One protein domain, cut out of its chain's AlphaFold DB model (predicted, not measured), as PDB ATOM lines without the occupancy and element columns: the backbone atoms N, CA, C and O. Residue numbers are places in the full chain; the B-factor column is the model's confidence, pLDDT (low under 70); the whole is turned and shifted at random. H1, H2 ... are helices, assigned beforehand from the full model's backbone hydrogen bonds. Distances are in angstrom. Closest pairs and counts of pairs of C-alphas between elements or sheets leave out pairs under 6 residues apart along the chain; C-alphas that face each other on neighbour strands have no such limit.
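Overview. This is residues 227 to 314 of the 432 residues of an uncharacterized protein of Telmatospirillum sp (UniProt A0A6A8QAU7). Seven short helices pack crosswise into a compact body, with H1, H2 and H3 toward one end of its long axis, H4, H5 and H6 in the middle, and H7 at the other end. The printed part has 88 residues with seven named helices, H1 to H7 in chain order, and no named strand; its class is all helix. The radius of gyration of the C-alphas is 11.7 A, and the rounded outline spans 33 by 23 by 20 A.

Along the chain. H1, residues 228 to 238, begins at C-alpha 228 (40.923, 42.190, 10.928) and is 15.5 A long. H2, residues 241 to 251, is 15.2 A long. H3 is residues 254 to 261, and H4, residues 263 to 272, is 14.2 A long. H5 is residues 278 to 286, H6 residues 288 to 296, and H7 residues 302 to 308, ending at C-alpha 308 (39.447, 20.181, 33.299).

Arrangement. H1 touches H3 at a steep tilt of 68 degrees, only just short of perpendicular; the closest C-alphas, of Ala 234 and Ser 259, are 4.5 A apart. H1 and H2 touch only at the corner, C-alphas 235 and 244 being closest at 6.1 A. H2 and H5 touch, about perpendicular at 78 degrees, closest at C-alphas 250 and 279, 5.2 A. H4 and H6 touch, about perpendicular at 85 degrees, closest at C-alphas 265 and 295, 6.2 A. H4 and H7 only just touch, with 3 pairs of C-alphas within 8 A, closest at C-alphas 272 and 302, 5.3 A. H1 and H7 are apart. In H1 to H7 every O i to N i+4 pair is within hydrogen-bond range.

Size, cuts and confidence. The C-alphas of Leu 228 and Asn 303, the two farthest apart, are 34.2 A from each other. The printed part has no cut, and its six links between helices are tight. Mean pLDDT of the printed part is 93.2; no printed residue is under 70.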
ATOM      1  N   ALA A 227      44.105  41.858  14.566       84.25
ATOM      2  CA  ALA A 227      44.034  42.263  13.176       84.25
ATOM      3  C   ALA A 227      42.725  41.775  12.545       84.25
ATOM      4  O   ALA A 227      42.317  40.627  12.728       84.25
ATOM      5  N   LEU A 228      42.105  42.602  11.697       86.31
ATOM      6  CA  LEU A 228      40.923  42.190  10.928       86.31
ATOM      7  C   LEU A 228      41.199  40.947  10.060       86.31
ATOM      8  O   LEU A 228      40.295  40.168   9.763       86.31
ATOM      9  N   THR A 229      42.462  40.738   9.678       87.94
ATOM     10  CA  THR A 229      42.917  39.536   8.976       87.94
ATOM     11  C   THR A 229      42.741  38.265   9.793       87.94
ATOM     12  O   THR A 229      42.442  37.237   9.198       87.94
ATOM     13  N   ASP A 230      42.893  38.313  11.117       93.00
ATOM     14  CA  ASP A 230      42.705  37.136  11.972       93.00
ATOM     15  C   ASP A 230      41.228  36.780  12.093       93.00
ATOM     16  O   ASP A 230      40.868  35.614  12.000       93.00
ATOM     17  N   ILE A 231      40.357  37.787  12.184       92.94
ATOM     18  CA  ILE A 231      38.902  37.587  12.161       92.94
ATOM     19  C   ILE A 231      38.476  36.957  10.829       92.94
ATOM     20  O   ILE A 231      37.757  35.963  10.822       92.94
ATOM     21  N   ASN A 232      38.972  37.486   9.704       93.81
ATOM     22  CA  ASN A 232      38.709  36.910   8.383       93.81
ATOM     23  C   ASN A 232      39.220  35.466   8.284       93.81
ATOM     24  O   ASN A 232      38.523  34.608   7.761       93.81
ATOM     25  N   LYS A 233      40.437  35.176   8.757       95.88
ATOM     26  CA  LYS A 233      40.995  33.817   8.721       95.88
ATOM     27  C   LYS A 233      40.200  32.854   9.593       95.88
ATOM     28  O   LYS A 233      39.924  31.750   9.145       95.88
ATOM     29  N   ALA A 234      39.786  33.277  10.786       96.38
ATOM     30  CA  ALA A 234      38.937  32.475  11.659       96.38
ATOM     31  C   ALA A 234      37.607  32.110  10.986       96.38
ATOM     32  O   ALA A 234      37.183  30.964  11.066       96.38
ATOM     33  N   GLU A 235      36.996  33.046  10.254       96.62
ATOM     34  CA  GLU A 235      35.792  32.795   9.451       96.62
ATOM     35  C   GLU A 235      36.019  31.690   8.399       96.62
ATOM     36  O   GLU A 235      35.187  30.801   8.237       96.62
ATOM     37  N   HIS A 236      37.184  31.687   7.739       97.00
ATOM     38  CA  HIS A 236      37.546  30.645   6.767       97.00
ATOM     39  C   HIS A 236      37.848  29.292   7.425       97.00
ATOM     40  O   HIS A 236      37.568  28.257   6.824       97.00
ATOM     41  N   VAL A 237      38.431  29.297   8.629       97.31
ATOM     42  CA  VAL A 237      38.732  28.089   9.413       97.31
ATOM     43  C   VAL A 237      37.449  27.432   9.922       97.31
ATOM     44  O   VAL A 237      37.319  26.219   9.829       97.31
ATOM     45  N   ILE A 238      36.496  28.225  10.423       97.19
ATOM     46  CA  ILE A 238      35.243  27.721  11.002       97.19
ATOM     47  C   ILE A 238      34.286  27.201   9.924       97.19
ATOM     48  O   ILE A 238      33.621  26.195  10.154       97.19
ATOM     49  N   LYS A 239      34.221  27.861   8.755       94.75
ATOM     50  CA  LYS A 239      33.331  27.572   7.604       94.75
ATOM     51  C   LYS A 239      31.825  27.680   7.875       94.75
ATOM     52  O   LYS A 239      31.098  28.106   6.982       94.75
ATOM     53  N   ASP A 240      31.364  27.314   9.067       96.50
ATOM     54  CA  ASP A 240      29.984  27.431   9.528       96.50
ATOM     55  C   ASP A 240      29.667  28.879   9.969       96.50
ATOM     56  O   ASP A 240      30.227  29.369  10.959       96.50
ATOM     57  N   PRO A 241      28.761  29.590   9.266       95.75
ATOM     58  CA  PRO A 241      28.388  30.960   9.612       95.75
ATOM     59  C   PRO A 241      27.735  31.104  10.991       95.75
ATOM     60  O   PRO A 241      27.889  32.153  11.623       95.75
ATOM     61  N   ASP A 242      26.995  30.095  11.456       96.25
ATOM     62  CA  ASP A 242      26.303  30.155  12.742       96.25
ATOM     63  C   ASP A 242      27.294  29.948  13.887       96.25
ATOM     64  O   ASP A 242      27.283  30.713  14.853       96.25
ATOM     65  N   LEU A 243      28.239  29.019  13.725       96.31
ATOM     66  CA  LEU A 243      29.324  28.825  14.686       96.31
ATOM     67  C   LEU A 243      30.271  30.035  14.743       96.31
ATOM     68  O   LEU A 243      30.718  30.434  15.820       96.31
ATOM     69  N   PHE A 244      30.547  30.669  13.599       96.50
ATOM     70  CA  PHE A 244      31.319  31.911  13.564       96.50
ATOM     71  C   PHE A 244      30.588  33.051  14.284       96.50
ATOM     72  O   PHE A 244      31.208  33.798  15.044       96.50
ATOM     73  N   ARG A 245      29.265  33.170  14.107       94.88
ATOM     74  CA  ARG A 245      28.452  34.141  14.852       94.88
ATOM     75  C   ARG A 245      28.485  33.859  16.354       94.88
ATOM     76  O   ARG A 245      28.702  34.788  17.129       94.88
ATOM     77  N   GLU A 246      28.356  32.595  16.756       95.25
ATOM     78  CA  GLU A 246      28.454  32.174  18.159       95.25
ATOM     79  C   GLU A 246      29.796  32.595  18.783       95.25
ATOM     80  O   GLU A 246      29.817  33.129  19.895       95.25
ATOM     81  N   MET A 247      30.910  32.436  18.056       96.19
ATOM     82  CA  MET A 247      32.227  32.915  18.497       96.19
ATOM     83  C   MET A 247      32.224  34.424  18.749       96.19
ATOM     84  O   MET A 247      32.697  34.873  19.792       96.19
ATOM     85  N   LEU A 248      31.707  35.216  17.805       94.31
ATOM     86  CA  LEU A 248      31.692  36.675  17.926       94.31
ATOM     87  C   LEU A 248      30.841  37.143  19.111       94.31
ATOM     88  O   LEU A 248      31.258  38.043  19.837       94.31
ATOM     89  N   GLU A 249      29.686  36.518  19.334       91.81
ATOM     90  CA  GLU A 249      28.765  36.864  20.421       91.81
ATOM     91  C   GLU A 249      29.299  36.492  21.810       91.81
ATOM     92  O   GLU A 249      28.984  37.162  22.802       91.81
ATOM     93  N   ASN A 250      30.100  35.428  21.908       93.25
ATOM     94  CA  ASN A 250      30.636  34.954  23.181       93.25
ATOM     95  C   ASN A 250      32.025  35.526  23.478       93.25
ATOM     96  O   ASN A 250      32.234  36.078  24.560       93.25
ATOM     97  N   ASN A 251      32.974  35.419  22.544       93.75
ATOM     98  CA  ASN A 251      34.321  35.952  22.721       93.75
ATOM     99  C   ASN A 251      35.083  36.122  21.392       93.75
ATOM    100  O   ASN A 251      35.809  35.232  20.953       93.75
ATOM    101  N   VAL A 252      35.006  37.313  20.789       94.50
ATOM    102  CA  VAL A 252      35.721  37.622  19.533       94.50
ATOM    103  C   VAL A 252      37.246  37.453  19.625       94.50
ATOM    104  O   VAL A 252      37.882  37.199  18.608       94.50
ATOM    105  N   LEU A 253      37.855  37.516  20.818       94.31
ATOM    106  CA  LEU A 253      39.303  37.301  20.967       94.31
ATOM    107  C   LEU A 253      39.732  35.879  20.570       94.31
ATOM    108  O   LEU A 253      40.875  35.683  20.155       94.31
ATOM    109  N   ALA A 254      38.810  34.909  20.609       95.62
ATOM    110  CA  ALA A 254      39.045  33.554  20.122       95.62
ATOM    111  C   ALA A 254      39.443  33.514  18.640       95.62
ATOM    112  O   ALA A 254      40.137  32.588  18.225       95.62
ATOM    113  N   SER A 255      39.097  34.530  17.838       95.75
ATOM    114  CA  SER A 255      39.440  34.539  16.416       95.75
ATOM    115  C   SER A 255      40.952  34.525  16.168       95.75
ATOM    116  O   SER A 255      41.394  33.943  15.182       95.75
ATOM    117  N   ALA A 256      41.767  35.126  17.047       94.50
ATOM    118  CA  ALA A 256      43.229  35.057  16.932       94.50
ATOM    119  C   ALA A 256      43.733  33.616  17.048       94.50
ATOM    120  O   ALA A 256      44.572  33.174  16.264       94.50
ATOM    121  N   THR A 257      43.200  32.882  18.020       95.12
ATOM    122  CA  THR A 257      43.556  31.489  18.276       95.12
ATOM    123  C   THR A 257      43.052  30.583  17.168       95.12
ATOM    124  O   THR A 257      43.826  29.796  16.640       95.12
ATOM    125  N   VAL A 258      41.793  30.730  16.749       97.06
ATOM    126  CA  VAL A 258      41.208  29.948  15.649       97.06
ATOM    127  C   VAL A 258      41.987  30.171  14.347       97.06
ATOM    128  O   VAL A 258      42.355  29.211  13.674       97.06
ATOM    129  N   SER A 259      42.317  31.429  14.030       96.50
ATOM    130  CA  SER A 259      43.185  31.795  12.899       96.50
ATOM    131  C   SER A 259      44.553  31.102  12.964       96.50
ATOM    132  O   SER A 259      45.100  30.721  11.930       96.50
ATOM    133  N   HIS A 260      45.106  30.934  14.170       95.62
ATOM    134  CA  HIS A 260      46.414  30.320  14.386       95.62
ATOM    135  C   HIS A 260      46.391  28.786  14.340       95.62
ATOM    136  O   HIS A 260      47.293  28.199  13.750       95.62
ATOM    137  N   LEU A 261      45.378  28.155  14.939       95.69
ATOM    138  CA  LEU A 261      45.210  26.700  14.969       95.69
ATOM    139  C   LEU A 261      45.034  26.129  13.552       95.69
ATOM    140  O   LEU A 261      45.619  25.103  13.216       95.69
ATOM    141  N   GLY A 262      44.255  26.806  12.705       95.75
ATOM    142  CA  GLY A 262      43.827  26.249  11.421       95.75
ATOM    143  C   GLY A 262      42.703  25.218  11.580       95.75
ATOM    144  O   GLY A 262      42.246  24.946  12.685       95.75
ATOM    145  N   GLU A 263      42.235  24.666  10.458       96.44
ATOM    146  CA  GLU A 263      41.008  23.850  10.382       96.44
ATOM    147  C   GLU A 263      41.055  22.583  11.247       96.44
ATOM    148  O   GLU A 263      40.263  22.444  12.173       96.44
ATOM    149  N   GLU A 264      42.025  21.698  11.010       94.69
ATOM    150  CA  GLU A 264      42.117  20.410  11.714       94.69
ATOM    151  C   GLU A 264      42.296  20.586  13.229       94.69
ATOM    152  O   GLU A 264      41.667  19.901  14.039       94.69
ATOM    153  N   ALA A 265      43.162  21.512  13.640       93.81
ATOM    154  CA  ALA A 265      43.408  21.766  15.052       93.81
ATOM    155  C   ALA A 265      42.189  22.405  15.730       93.81
ATOM    156  O   ALA A 265      41.849  22.027  16.853       93.81
ATOM    157  N   PHE A 266      41.499  23.321  15.041       96.25
ATOM    158  CA  PHE A 266      40.257  23.909  15.527       96.25
ATOM    159  C   PHE A 266      39.174  22.848  15.721       96.25
ATOM    160  O   PHE A 266      38.619  22.777  16.812       96.25
ATOM    161  N   GLU A 267      38.907  21.992  14.731       94.69
ATOM    162  CA  GLU A 267      37.894  20.932  14.845       94.69
ATOM    163  C   GLU A 267      38.185  19.988  16.017       94.69
ATOM    164  O   GLU A 267      37.283  19.622  16.775       94.69
ATOM    165  N   ASN A 268      39.458  19.640  16.218       91.12
ATOM    166  CA  ASN A 268      39.880  18.787  17.323       91.12
ATOM    167  C   ASN A 268      39.631  19.429  18.694       91.12
ATOM    168  O   ASN A 268      39.037  18.787  19.565       91.12
ATOM    169  N   VAL A 269      40.071  20.679  18.893       92.88
ATOM    170  CA  VAL A 269      39.904  21.389  20.172       92.88
ATOM    171  C   VAL A 269      38.434  21.738  20.399       92.88
ATOM    172  O   VAL A 269      37.896  21.438  21.459       92.88
ATOM    173  N   HIS A 270      37.753  22.299  19.400       94.81
ATOM    174  CA  HIS A 270      36.333  22.641  19.478       94.81
ATOM    175  C   HIS A 270      35.472  21.408  19.784       94.81
ATOM    176  O   HIS A 270      34.653  21.450  20.700       94.81
ATOM    177  N   GLY A 271      35.699  20.287  19.090       92.62
ATOM    178  CA  GLY A 271      34.983  19.035  19.343       92.62
ATOM    179  C   GLY A 271      35.277  18.430  20.719       92.62
ATOM    180  O   GLY A 271      34.425  17.764  21.297       92.62
ATOM    181  N   ALA A 272      36.460  18.670  21.296       90.12
ATOM    182  CA  ALA A 272      36.746  18.260  22.672       90.12
ATOM    183  C   ALA A 272      35.987  19.102  23.717       90.12
ATOM    184  O   ALA A 272      35.725  18.618  24.818       90.12
ATOM    185  N   LEU A 273      35.606  20.333  23.366       93.38
ATOM    186  CA  LEU A 273      34.910  21.289  24.232       93.38
ATOM    187  C   LEU A 273      33.386  21.322  24.004       93.38
ATOM    188  O   LEU A 273      32.708  22.159  24.590       93.38
ATOM    189  N   GLU A 274      32.829  20.431  23.179       92.75
ATOM    190  CA  GLU A 274      31.406  20.445  22.782       92.75
ATOM    191  C   GLU A 274      30.429  20.335  23.967       92.75
ATOM    192  O   GLU A 274      29.318  20.851  23.919       92.75
ATOM    193  N   HIS A 275      30.855  19.693  25.054       90.50
ATOM    194  CA  HIS A 275      30.059  19.510  26.268       90.50
ATOM    195  C   HIS A 275      30.020  20.751  27.179       90.50
ATOM    196  O   HIS A 275      29.276  20.753  28.161       90.50
ATOM    197  N   LEU A 276      30.832  21.776  26.898       92.19
ATOM    198  CA  LEU A 276      30.853  23.023  27.660       92.19
ATOM    199  C   LEU A 276      29.742  23.962  27.208       92.19
ATOM    200  O   LEU A 276      29.294  23.929  26.060       92.19
ATOM    201  N   ASP A 277      29.351  24.876  28.095       94.06
ATOM    202  CA  ASP A 277      28.539  26.003  27.668       94.06
ATOM    203  C   ASP A 277      29.297  26.842  26.615       94.06
ATOM    204  O   ASP A 277      30.529  26.965  26.679       94.06
ATOM    205  N   PRO A 278      28.585  27.437  25.637       94.69
ATOM    206  CA  PRO A 278      29.216  28.206  24.567       94.69
ATOM    207  C   PRO A 278      30.161  29.297  25.073       94.69
ATOM    208  O   PRO A 278      31.238  29.495  24.513       94.69
ATOM    209  N   GLN A 279      29.801  29.984  26.159       92.62
ATOM    210  CA  GLN A 279      30.603  31.080  26.685       92.62
ATOM    211  C   GLN A 279      31.955  30.586  27.213       92.62
ATOM    212  O   GLN A 279      32.991  31.121  26.811       92.62
ATOM    213  N   LYS A 280      31.970  29.545  28.054       92.94
ATOM    214  CA  LYS A 280      33.211  28.918  28.530       92.94
ATOM    215  C   LYS A 280      34.029  28.362  27.375       92.94
ATOM    216  O   LYS A 280      35.216  28.662  27.294       92.94
ATOM    217  N   LYS A 281      33.408  27.633  26.443       95.19
ATOM    218  CA  LYS A 281      34.079  27.088  25.250       95.19
ATOM    219  C   LYS A 281      34.867  28.167  24.498       95.19
ATOM    220  O   LYS A 281      36.052  27.992  24.210       95.19
ATOM    221  N   TRP A 282      34.239  29.310  24.222       95.69
ATOM    222  CA  TRP A 282      34.900  30.413  23.522       95.69
ATOM    223  C   TRP A 282      35.900  31.177  24.395       95.69
ATOM    224  O   TRP A 282      36.856  31.732  23.858       95.69
ATOM    225  N   ASN A 283      35.757  31.167  25.722       93.50
ATOM    226  CA  ASN A 283      36.791  31.684  26.620       93.50
ATOM    227  C   ASN A 283      38.051  30.804  26.622       93.50
ATOM    228  O   ASN A 283      39.150  31.351  26.560       93.50
ATOM    229  N   VAL A 284      37.906  29.472  26.594       94.31
ATOM    230  CA  VAL A 284      39.039  28.542  26.419       94.31
ATOM    231  C   VAL A 284      39.765  28.837  25.108       94.31
ATOM    232  O   VAL A 284      40.982  28.979  25.093       94.31
ATOM    233  N   LEU A 285      39.026  29.003  24.007       95.50
ATOM    234  CA  LEU A 285      39.618  29.337  22.707       95.50
ATOM    235  C   LEU A 285      40.194  30.760  22.655       95.50
ATOM    236  O   LEU A 285      41.140  31.005  21.913       95.50
ATOM    237  N   ALA A 286      39.691  31.710  23.442       93.44
ATOM    238  CA  ALA A 286      40.314  33.028  23.584       93.44
ATOM    239  C   ALA A 286      41.631  32.982  24.375       93.44
ATOM    240  O   ALA A 286      42.486  33.853  24.196       93.44
ATOM    241  N   ASN A 287      41.825  31.958  25.206       92.00
ATOM    242  CA  ASN A 287      43.090  31.676  25.864       92.00
ATOM    243  C   ASN A 287      44.015  30.905  24.911       92.00
ATOM    244  O   ASN A 287      44.070  29.674  24.899       92.00
ATOM    245  N   LYS A 288      44.717  31.669  24.069       91.12
ATOM    246  CA  LYS A 288      45.548  31.150  22.978       91.12
ATOM    247  C   LYS A 288      46.510  30.049  23.429       91.12
ATOM    248  O   LYS A 288      46.551  29.003  22.788       91.12
ATOM    249  N   ASP A 289      47.258  30.276  24.504       90.19
ATOM    250  CA  ASP A 289      48.302  29.349  24.951       90.19
ATOM    251  C   ASP A 289      47.687  28.025  25.423       90.19
ATOM    252  O   ASP A 289      48.144  26.950  25.038       90.19
ATOM    253  N   THR A 290      46.572  28.090  26.155       92.00
ATOM    254  CA  THR A 290      45.812  26.904  26.570       92.00
ATOM    255  C   THR A 290      45.271  26.140  25.371       92.00
ATOM    256  O   THR A 290      45.518  24.943  25.253       92.00
ATOM    257  N   ALA A 291      44.596  26.806  24.436       93.12
ATOM    258  CA  ALA A 291      44.029  26.146  23.264       93.12
ATOM    259  C   ALA A 291      45.095  25.497  22.361       93.12
ATOM    260  O   ALA A 291      44.896  24.376  21.889       93.12
ATOM    261  N   ILE A 292      46.236  26.165  22.154       92.56
ATOM    262  CA  ILE A 292      47.383  25.587  21.436       92.56
ATOM    263  C   ILE A 292      47.897  24.362  22.187       92.56
ATOM    264  O   ILE A 292      48.087  23.309  21.579       92.56
ATOM    265  N   ARG A 293      48.050  24.455  23.511       92.19
ATOM    266  CA  ARG A 293      48.550  23.344  24.322       92.19
ATOM    267  C   ARG A 293      47.640  22.120  24.262       92.19
ATOM    268  O   ARG A 293      48.150  21.008  24.145       92.19
ATOM    269  N   LEU A 294      46.320  22.322  24.286       92.12
ATOM    270  CA  LEU A 294      45.328  21.252  24.134       92.12
ATOM    271  C   LEU A 294      45.451  20.511  22.795       92.12
ATOM    272  O   LEU A 294      45.117  19.331  22.724       92.12
ATOM    273  N   HIS A 295      45.916  21.189  21.745       92.19
ATOM    274  CA  HIS A 295      46.156  20.575  20.443       92.19
ATOM    275  C   HIS A 295      47.539  19.909  20.346       92.19
ATOM    276  O   HIS A 295      47.655  18.780  19.868       92.19
ATOM    277  N   GLU A 296      48.595  20.601  20.775       92.56
ATOM    278  CA  GLU A 296      49.980  20.163  20.574       92.56
ATOM    279  C   GLU A 296      50.402  19.028  21.515       92.56
ATOM    280  O   GLU A 296      51.207  18.165  21.137       92.56
ATOM    281  N   ASP A 297      49.889  19.007  22.748       91.31
ATOM    282  CA  ASP A 297      50.275  18.000  23.728       91.31
ATOM    283  C   ASP A 297      49.456  16.716  23.574       91.31
ATOM    284  O   ASP A 297      48.375  16.547  24.134       91.31
ATOM    285  N   LYS A 298      50.043  15.746  22.871       88.88
ATOM    286  CA  LYS A 298      49.458  14.413  22.648       88.88
ATOM    287  C   LYS A 298      49.180  13.623  23.933       88.88
ATOM    288  O   LYS A 298      48.524  12.586  23.858       88.88
ATOM    289  N   ARG A 299      49.707  14.048  25.091       89.50
ATOM    290  CA  ARG A 299      49.388  13.444  26.394       89.50
ATOM    291  C   ARG A 299      47.968  13.790  26.843       89.50
ATOM    292  O   ARG A 299      47.394  13.029  27.616       89.50
ATOM    293  N   ILE A 300      47.422  14.912  26.375       90.69
ATOM    294  CA  ILE A 300      46.113  15.423  26.774       90.69
ATOM    295  C   ILE A 300      45.036  14.726  25.946       90.69
ATOM    296  O   ILE A 300      44.941  14.898  24.732       90.69
ATOM    297  N   THR A 301      44.203  13.915  26.596       90.44
ATOM    298  CA  THR A 301      43.080  13.248  25.930       90.44
ATOM    299  C   THR A 301      41.806  14.092  26.005       90.44
ATOM    300  O   THR A 301      41.651  14.936  26.887       90.44
ATOM    301  N   LYS A 302      40.825  13.818  25.132       88.50
ATOM    302  CA  LYS A 302      39.498  14.473  25.182       88.50
ATOM    303  C   LYS A 302      38.819  14.346  26.551       88.50
ATOM    304  O   LYS A 302      38.151  15.266  27.002       88.50
ATOM    305  N   ASN A 303      39.023  13.221  27.232       89.19
ATOM    306  CA  ASN A 303      38.468  13.006  28.566       89.19
ATOM    307  C   ASN A 303      39.186  13.834  29.641       89.19
ATOM    308  O   ASN A 303      38.584  14.142  30.663       89.19
ATOM    309  N   ASP A 304      40.457  14.180  29.431       91.50
ATOM    310  CA  ASP A 304      41.198  15.048  30.351       91.50
ATOM    311  C   ASP A 304      40.761  16.503  30.166       91.50
ATOM    312  O   ASP A 304      40.563  17.209  31.149       91.50
ATOM    313  N   ILE A 305      40.493  16.914  28.920       89.94
ATOM    314  CA  ILE A 305      39.845  18.198  28.603       89.94
ATOM    315  C   ILE A 305      38.489  18.289  29.309       89.94
ATOM    316  O   ILE A 305      38.225  19.273  29.992       89.94
ATOM    317  N   ALA A 306      37.668  17.240  29.217       86.62
ATOM    318  CA  ALA A 306      36.383  17.196  29.908       86.62
ATOM    319  C   ALA A 306      36.520  17.220  31.439       86.62
ATOM    320  O   ALA A 306      35.722  17.853  32.123       86.62
ATOM    321  N   ALA A 307      37.554  16.584  31.993       89.38
ATOM    322  CA  ALA A 307      37.833  16.668  33.423       89.38
ATOM    323  C   ALA A 307      38.256  18.088  33.842       89.38
ATOM    324  O   ALA A 307      37.901  18.537  34.924       89.38
ATOM    325  N   LEU A 308      38.975  18.825  32.997       92.88
ATOM    326  CA  LEU A 308      39.447  20.181  33.299       92.88
ATOM    327  C   LEU A 308      38.467  21.291  32.887       92.88
ATOM    328  O   LEU A 308      38.747  22.461  33.142       92.88
ATOM    329  N   ALA A 309      37.330  20.926  32.294       87.81
ATOM    330  CA  ALA A 309      36.259  21.781  31.783       87.81
ATOM    331  C   ALA A 309      36.030  23.088  32.557       87.81
ATOM    332  O   ALA A 309      35.997  24.165  31.966       87.81
ATOM    333  N   ASP A 310      35.893  22.992  33.880       89.25
ATOM    334  CA  ASP A 310      35.541  24.125  34.740       89.25
ATOM    335  C   ASP A 310      36.666  25.136  34.970       89.25
ATOM    336  O   ASP A 310      36.397  26.224  35.475       89.25
ATOM    337  N   TYR A 311      37.901  24.791  34.605       93.44
ATOM    338  CA  TYR A 311      39.080  25.625  34.824       93.44
ATOM    339  C   TYR A 311      39.798  26.005  33.525       93.44
ATOM    340  O   TYR A 311      40.624  26.913  33.539       93.44
ATOM    341  N   LEU A 312      39.544  25.333  32.397       92.81
ATOM    342  CA  LEU A 312      40.324  25.531  31.165       92.81
ATOM    343  C   LEU A 312      40.336  26.978  30.652       92.81
ATOM    344  O   LEU A 312      41.310  27.391  30.026       92.81
ATOM    345  N   ASP A 313      39.281  27.751  30.900       91.31
ATOM    346  CA  ASP A 313      39.195  29.150  30.481       91.31
ATOM    347  C   ASP A 313      40.099  30.069  31.311       91.31
ATOM    348  O   ASP A 313      40.537  31.116  30.827       91.31
ATOM    349  N   ILE A 314      40.428  29.650  32.533       91.62
ATOM    350  CA  ILE A 314      41.309  30.376  33.441       91.62
ATOM    351  C   ILE A 314      42.714  29.779  33.531       91.62
ATOM    352  O   ILE A 314      43.622  30.501  33.904       91.62
TER     353      ILE A 314